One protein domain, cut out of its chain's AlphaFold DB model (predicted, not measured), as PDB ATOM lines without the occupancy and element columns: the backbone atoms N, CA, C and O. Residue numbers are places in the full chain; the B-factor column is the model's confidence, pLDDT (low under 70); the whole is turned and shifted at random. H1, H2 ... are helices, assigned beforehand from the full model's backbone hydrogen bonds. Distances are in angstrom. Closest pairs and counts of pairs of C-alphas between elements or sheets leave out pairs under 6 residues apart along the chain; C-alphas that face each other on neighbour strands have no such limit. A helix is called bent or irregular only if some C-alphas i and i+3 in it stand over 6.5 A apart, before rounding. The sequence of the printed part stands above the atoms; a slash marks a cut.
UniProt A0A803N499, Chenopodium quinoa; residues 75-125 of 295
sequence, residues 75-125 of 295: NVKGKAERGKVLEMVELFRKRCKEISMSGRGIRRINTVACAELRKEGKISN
ATOM      1  N   ASN A  75      -3.625 -38.996  55.484       59.69
ATOM      2  CA  ASN A  75      -4.610 -39.581  56.392       59.69
ATOM      3  C   ASN A  75      -5.814 -38.654  56.700       59.69
ATOM      4  O   ASN A  75      -6.949 -39.115  56.776       59.69
ATOM      5  N   VAL A  76      -5.612 -37.336  56.818       66.38
ATOM      6  CA  VAL A  76      -6.693 -36.363  57.083       66.38
ATOM      7  C   VAL A  76      -7.586 -36.194  55.852       66.38
ATOM      8  O   VAL A  76      -8.810 -36.210  55.969       66.38
ATOM      9  N   LYS A  77      -6.984 -36.117  54.656       71.88
ATOM     10  CA  LYS A  77      -7.731 -36.037  53.391       71.88
ATOM     11  C   LYS A  77      -8.557 -37.304  53.144       71.88
ATOM     12  O   LYS A  77      -9.723 -37.203  52.782       71.88
ATOM     13  N   GLY A  78      -7.980 -38.483  53.396       75.38
ATOM     14  CA  GLY A  78      -8.690 -39.762  53.281       75.38
ATOM     15  C   GLY A  78      -9.912 -39.852  54.201       75.38
ATOM     16  O   GLY A  78     -10.995 -40.209  53.742       75.38
ATOM     17  N   LYS A  79      -9.771 -39.443  55.470       81.94
ATOM     18  CA  LYS A  79     -10.890 -39.390  56.428       81.94
ATOM     19  C   LYS A  79     -11.995 -38.422  55.999       81.94
ATOM     20  O   LYS A  79     -13.171 -38.751  56.139       81.94
ATOM     21  N   ALA A  80     -11.635 -37.261  55.451       88.75
ATOM     22  CA  ALA A  80     -12.611 -36.293  54.958       88.75
ATOM     23  C   ALA A  80     -13.411 -36.834  53.759       88.75
ATOM     24  O   ALA A  80     -14.634 -36.732  53.746       88.75
ATOM     25  N   GLU A  81     -12.748 -37.453  52.776       90.31
ATOM     26  CA  GLU A  81     -13.437 -38.071  51.630       90.31
ATOM     27  C   GLU A  81     -14.330 -39.241  52.062       90.31
ATOM     28  O   GLU A  81     -15.456 -39.372  51.585       90.31
ATOM     29  N   ARG A  82     -13.874 -40.046  53.029       94.00
ATOM     30  CA  ARG A  82     -14.673 -41.124  53.618       94.00
ATOM     31  C   ARG A  82     -15.960 -40.606  54.255       94.00
ATOM     32  O   ARG A  82     -17.026 -41.151  53.981       94.00
ATOM     33  N   GLY A  83     -15.865 -39.544  55.055       94.62
ATOM     34  CA  GLY A  83     -17.027 -38.896  55.669       94.62
ATOM     35  C   GLY A  83     -18.058 -38.457  54.628       94.62
ATOM     36  O   GLY A  83     -19.229 -38.807  54.747       94.62
ATOM     37  N   LYS A  84     -17.608 -37.796  53.551       92.56
ATOM     38  CA  LYS A  84     -18.482 -37.355  52.449       92.56
ATOM     39  C   LYS A  84     -19.194 -38.520  51.758       92.56
ATOM     40  O   LYS A  84     -20.387 -38.434  51.489       92.56
ATOM     41  N   VAL A  85     -18.478 -39.607  51.453       93.75
ATOM     42  CA  VAL A  85     -19.069 -40.794  50.807       93.75
ATOM     43  C   VAL A  85     -20.165 -41.399  51.679       93.75
ATOM     44  O   VAL A  85     -21.255 -41.686  51.180       93.75
ATOM     45  N   LEU A  86     -19.901 -41.563  52.977       95.38
ATOM     46  CA  LEU A  86     -20.871 -42.120  53.921       95.38
ATOM     47  C   LEU A  86     -22.109 -41.225  54.055       95.38
ATOM     48  O   LEU A  86     -23.226 -41.727  53.948       95.38
ATOM     49  N   GLU A  87     -21.915 -39.911  54.189       94.75
ATOM     50  CA  GLU A  87     -23.001 -38.930  54.273       94.75
ATOM     51  C   GLU A  87     -23.882 -38.942  53.013       94.75
ATOM     52  O   GLU A  87     -25.108 -39.003  53.113       94.75
ATOM     53  N   MET A  88     -23.282 -38.968  51.817       94.56
ATOM     54  CA  MET A  88     -24.031 -39.051  50.556       94.56
ATOM     55  C   MET A  88     -24.874 -40.328  50.467       94.56
ATOM     56  O   MET A  88     -26.034 -40.278  50.045       94.56
ATOM     57  N   VAL A  89     -24.312 -41.480  50.851       95.88
ATOM     58  CA  VAL A  89     -25.023 -42.768  50.839       95.88
ATOM     59  C   VAL A  89     -26.171 -42.766  51.849       95.88
ATOM     60  O   VAL A  89     -27.277 -43.207  51.523       95.88
ATOM     61  N   GLU A  90     -25.944 -42.254  53.058       96.19
ATOM     62  CA  GLU A  90     -26.968 -42.149  54.097       96.19
ATOM     63  C   GLU A  90     -28.112 -41.224  53.667       96.19
ATOM     64  O   GLU A  90     -29.282 -41.620  53.711       96.19
ATOM     65  N   LEU A  91     -27.782 -40.035  53.160       96.50
ATOM     66  CA  LEU A  91     -28.744 -39.069  52.643       96.50
ATOM     67  C   LEU A  91     -29.588 -39.663  51.508       96.50
ATOM     68  O   LEU A  91     -30.816 -39.532  51.502       96.50
ATOM     69  N   PHE A  92     -28.947 -40.359  50.567       96.81
ATOM     70  CA  PHE A  92     -29.629 -41.042  49.472       96.81
ATOM     71  C   PHE A  92     -30.622 -42.097  49.972       96.81
ATOM     72  O   PHE A  92     -31.772 -42.148  49.521       96.81
ATOM     73  N   ARG A  93     -30.205 -42.932  50.928       95.69
ATOM     74  CA  ARG A  93     -31.064 -43.971  51.511       95.69
ATOM     75  C   ARG A  93     -32.218 -43.369  52.305       95.69
ATOM     76  O   ARG A  93     -33.337 -43.869  52.194       95.69
ATOM     77  N   LYS A  94     -31.986 -42.279  53.042       96.31
ATOM     78  CA  LYS A  94     -33.042 -41.526  53.733       96.31
ATOM     79  C   LYS A  94     -34.093 -41.028  52.741       96.31
ATOM     80  O   LYS A  94     -35.274 -41.320  52.925       96.31
ATOM     81  N   ARG A  95     -33.674 -40.406  51.633       96.06
ATOM     82  CA  ARG A  95     -34.599 -39.958  50.577       96.06
ATOM     83  C   ARG A  95     -35.373 -41.115  49.944       96.06
ATOM     84  O   ARG A  95     -36.565 -40.987  49.680       96.06
ATOM     85  N   CYS A  96     -34.731 -42.266  49.730       94.75
ATOM     86  CA  CYS A  96     -35.433 -43.457  49.245       94.75
ATOM     87  C   CYS A  96     -36.544 -43.899  50.212       94.75
ATOM     88  O   CYS A  96     -37.644 -44.216  49.761       94.75
ATOM     89  N   LYS A  97     -36.290 -43.887  51.528       93.06
ATOM     90  CA  LYS A  97     -37.307 -44.210  52.543       93.06
ATOM     91  C   LYS A  97     -38.455 -43.198  52.536       93.06
ATOM     92  O   LYS A  97     -39.608 -43.612  52.504       93.06
ATOM     93  N   GLU A  98     -38.156 -41.901  52.493       94.25
ATOM     94  CA  GLU A  98     -39.163 -40.827  52.412       94.25
ATOM     95  C   GLU A  98     -40.092 -41.009  51.202       94.25
ATOM     96  O   GLU A  98     -41.313 -41.002  51.342       94.25
ATOM     97  N   ILE A  99     -39.525 -41.258  50.018       93.12
ATOM     98  CA  ILE A  99     -40.297 -41.513  48.794       93.12
ATOM     99  C   ILE A  99     -41.112 -42.805  48.910       93.12
ATOM    100  O   ILE A  99     -42.262 -42.839  48.477       93.12
ATOM    101  N   SER A 100     -40.540 -43.863  49.495       90.50
ATOM    102  CA  SER A 100     -41.247 -45.130  49.703       90.50
ATOM    103  C   SER A 100     -42.468 -44.968  50.610       90.50
ATOM    104  O   SER A 100     -43.482 -45.621  50.380       90.50
ATOM    105  N   MET A 101     -42.375 -44.114  51.632       91.19
ATOM    106  CA  MET A 101     -43.448 -43.860  52.598       91.19
ATOM    107  C   MET A 101     -44.468 -42.826  52.108       91.19
ATOM    108  O   MET A 101     -45.523 -42.681  52.712       91.19
ATOM    109  N   SER A 102     -44.204 -42.126  51.002       88.88
ATOM    110  CA  SER A 102     -45.056 -41.021  50.551       88.88
ATOM    111  C   SER A 102     -46.397 -41.461  49.940       88.88
ATOM    112  O   SER A 102     -47.117 -40.616  49.417       88.88
ATOM    113  N   GLY A 103     -46.687 -42.766  49.849       81.44
ATOM    114  CA  GLY A 103     -47.926 -43.298  49.261       81.44
ATOM    115  C   GLY A 103     -48.102 -43.073  47.750       81.44
ATOM    116  O   GLY A 103     -49.101 -43.496  47.181       81.44
ATOM    117  N   ARG A 104     -47.125 -42.461  47.062       81.00
ATOM    118  CA  ARG A 104     -47.221 -42.055  45.640       81.00
ATOM    119  C   ARG A 104     -47.110 -43.218  44.636       81.00
ATOM    120  O   ARG A 104     -47.114 -42.978  43.433       81.00
ATOM    121  N   GLY A 105     -46.938 -44.461  45.096       80.69
ATOM    122  CA  GLY A 105     -46.825 -45.639  44.219       80.69
ATOM    123  C   GLY A 105     -45.612 -45.625  43.270       80.69
ATOM    124  O   GLY A 105     -45.648 -46.221  42.194       80.69
ATOM    125  N   ILE A 106     -44.528 -44.930  43.633       84.00
ATOM    126  CA  ILE A 106     -43.356 -44.751  42.764       84.00
ATOM    127  C   ILE A 106     -42.585 -46.074  42.624       84.00
ATOM    128  O   ILE A 106     -42.012 -46.576  43.584       84.00
ATOM    129  N   ARG A 107     -42.502 -46.622  41.400       79.62
ATOM    130  CA  ARG A 107     -41.793 -47.895  41.130       79.62
ATOM    131  C   ARG A 107     -40.264 -47.806  41.183       79.62
ATOM    132  O   ARG A 107     -39.622 -48.770  41.585       79.62
ATOM    133  N   ARG A 108     -39.659 -46.702  40.724       87.12
ATOM    134  CA  ARG A 108     -38.188 -46.529  40.627       87.12
ATOM    135  C   ARG A 108     -37.667 -45.535  41.662       87.12
ATOM    136  O   ARG A 108     -37.077 -44.513  41.315       87.12
ATOM    137  N   ILE A 109     -37.913 -45.848  42.933       92.06
ATOM    138  CA  ILE A 109     -37.602 -44.991  44.089       92.06
ATOM    139  C   ILE A 109     -36.154 -44.493  44.051       92.06
ATOM    140  O   ILE A 109     -35.908 -43.299  44.165       92.06
ATOM    141  N   ASN A 110     -35.205 -45.393  43.807       92.31
ATOM    142  CA  ASN A 110     -33.778 -45.095  43.735       92.31
ATOM    143  C   ASN A 110     -33.420 -44.090  42.624       92.31
ATOM    144  O   ASN A 110     -32.602 -43.196  42.834       92.31
ATOM    145  N   THR A 111     -34.025 -44.210  41.439       92.44
ATOM    146  CA  THR A 111     -33.781 -43.273  40.331       92.44
ATOM    147  C   THR A 111     -34.355 -41.894  40.640       92.44
ATOM    148  O   THR A 111     -33.682 -40.897  40.395       92.44
ATOM    149  N   VAL A 112     -35.564 -41.841  41.208       94.12
ATOM    150  CA  VAL A 112     -36.223 -40.582  41.589       94.12
ATOM    151  C   VAL A 112     -35.450 -39.884  42.707       94.12
ATOM    152  O   VAL A 112     -35.080 -38.727  42.541       94.12
ATOM    153  N   ALA A 113     -35.104 -40.602  43.781       95.19
ATOM    154  CA  ALA A 113     -34.310 -40.074  44.891       95.19
ATOM    155  C   ALA A 113     -32.988 -39.465  44.408       95.19
ATOM    156  O   ALA A 113     -32.626 -38.357  44.793       95.19
ATOM    157  N   CYS A 114     -32.278 -40.171  43.522       94.12
ATOM    158  CA  CYS A 114     -31.021 -39.676  42.973       94.12
ATOM    159  C   CYS A 114     -31.225 -38.422  42.115       94.12
ATOM    160  O   CYS A 114     -30.399 -37.513  42.171       94.12
ATOM    161  N   ALA A 115     -32.288 -38.368  41.309       93.12
ATOM    162  CA  ALA A 115     -32.583 -37.213  40.469       93.12
ATOM    163  C   ALA A 115     -32.940 -35.973  41.304       93.12
ATOM    164  O   ALA A 115     -32.412 -34.896  41.036       93.12
ATOM    165  N   GLU A 116     -33.773 -36.126  42.336       94.62
ATOM    166  CA  GLU A 116     -34.125 -35.039  43.257       94.62
ATOM    167  C   GLU A 116     -32.887 -34.516  44.001       94.62
ATOM    168  O   GLU A 116     -32.610 -33.320  43.963       94.62
ATOM    169  N   LEU A 117     -32.078 -35.405  44.588       95.44
ATOM    170  CA  LEU A 117     -30.872 -35.005  45.322       95.44
ATOM    171  C   LEU A 117     -29.811 -34.354  44.425       95.44
ATOM    172  O   LEU A 117     -29.112 -33.447  44.873       95.44
ATOM    173  N   ARG A 118     -29.706 -34.769  43.156       93.38
ATOM    174  CA  ARG A 118     -28.858 -34.084  42.167       93.38
ATOM    175  C   ARG A 118     -29.383 -32.692  41.833       93.38
ATOM    176  O   ARG A 118     -28.592 -31.761  41.760       93.38
ATOM    177  N   LYS A 119     -30.699 -32.539  41.651       94.50
ATOM    178  CA  LYS A 119     -31.328 -31.232  41.399       94.50
ATOM    179  C   LYS A 119     -31.118 -30.272  42.575       94.50
ATOM    180  O   LYS A 119     -30.924 -29.084  42.360       94.50
ATOM    181  N   GLU A 120     -31.120 -30.798  43.797       94.31
ATOM    182  CA  GLU A 120     -30.820 -30.058  45.030       94.31
ATOM    183  C   GLU A 120     -29.316 -29.772  45.229       94.31
ATOM    184  O   GLU A 120     -28.954 -29.120  46.202       94.31
ATOM    185  N   GLY A 121     -28.430 -30.282  44.364       91.12
ATOM    186  CA  GLY A 121     -26.976 -30.128  44.505       91.12
ATOM    187  C   GLY A 121     -26.355 -30.928  45.658       91.12
ATOM    188  O   GLY A 121     -25.186 -30.730  45.976       91.12
ATOM    189  N   LYS A 122     -27.108 -31.843  46.281       89.94
ATOM    190  CA  LYS A 122     -26.675 -32.612  47.462       89.94
ATOM    191  C   LYS A 122     -25.855 -33.854  47.127       89.94
ATOM    192  O   LYS A 122     -25.116 -34.350  47.968       89.94
ATOM    193  N   ILE A 123     -26.008 -34.378  45.912       87.75
ATOM    194  CA  ILE A 123     -25.197 -35.480  45.394       87.75
ATOM    195  C   ILE A 123     -24.665 -35.074  44.028       87.75
ATOM    196  O   ILE A 123     -25.428 -34.673  43.148       87.75
ATOM    197  N   SER A 124     -23.364 -35.243  43.829       77.56
ATOM    198  CA  SER A 124     -22.711 -35.124  42.531       77.56
ATOM    199  C   SER A 124     -22.169 -36.484  42.098       77.56
ATOM    200  O   SER A 124     -21.955 -37.383  42.909       77.56
ATOM    201  N   ASN A 125     -21.984 -36.670  40.791       68.19
ATOM    202  CA  ASN A 125     -21.298 -37.861  40.310       68.19
ATOM    203  C   ASN A 125     -19.807 -37.701  40.558       68.19
ATOM    204  O   ASN A 125     -19.137 -36.986  39.817       68.19
TER     205      ASN A 125
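This is residues 75 to 125 of the 295 residues of a protein of Chenopodium quinoa (UniProt A0A803N499). One long helix, H1, makes the length of a rod, and a short helix, H2, folds back and packs crosswise on the part of H1 near its last residues. The first part of H1, residues 75 to 83, stands free and sticks out, as do residues 101 to 107 at the other end, where Met 101 is the last residue of H1 and the others belong to the link to H2. The printed part has 51 residues with two named helices, H1 then H2, and no named strand; the class is all helix. The whole is loose, with a radius of gyration of the C-alphas of 12.9 A, and the C-alphas span 44 by 18 by 13 A.

From the first printed residue, H1 takes residues 75 to 101, and a short link of 7 residues joins it to H2, residues 109 to 119. H1 touches H2 with residues 92 to 100 alone. The closest C-alphas of the two helices are those of Cys 96 and Ala 113, 5.6 A apart. Their lines stand at a steep tilt of 58 degrees, and they run opposite ways. Their centres are 13.6 A apart. In H1 and H2 every O i to N i+4 pair is within hydrogen-bond range.

H1 begins with the C-alpha of Asn 75 at (-4.610, -39.581, 56.392) and ends with that of Met 101 at (-43.448, -43.860, 52.598), 39.3 A from first to last C-alpha. H2 measures 15.4 A from the C-alpha of Ile 109 to that of Lys 119, the latter at (-31.328, -31.232, 41.399). Neither helix is bent.

The two C-alphas farthest apart are those of Asn 75 and Gly 105, at 44.4 A. Without the stretches that stand free, the body has 35 residues and spans 24 by 17 by 12 A. The printed part has no cut. The mean pLDDT of the printed part is 89.2, and residues 75 to 76 and residue 125 are under 70.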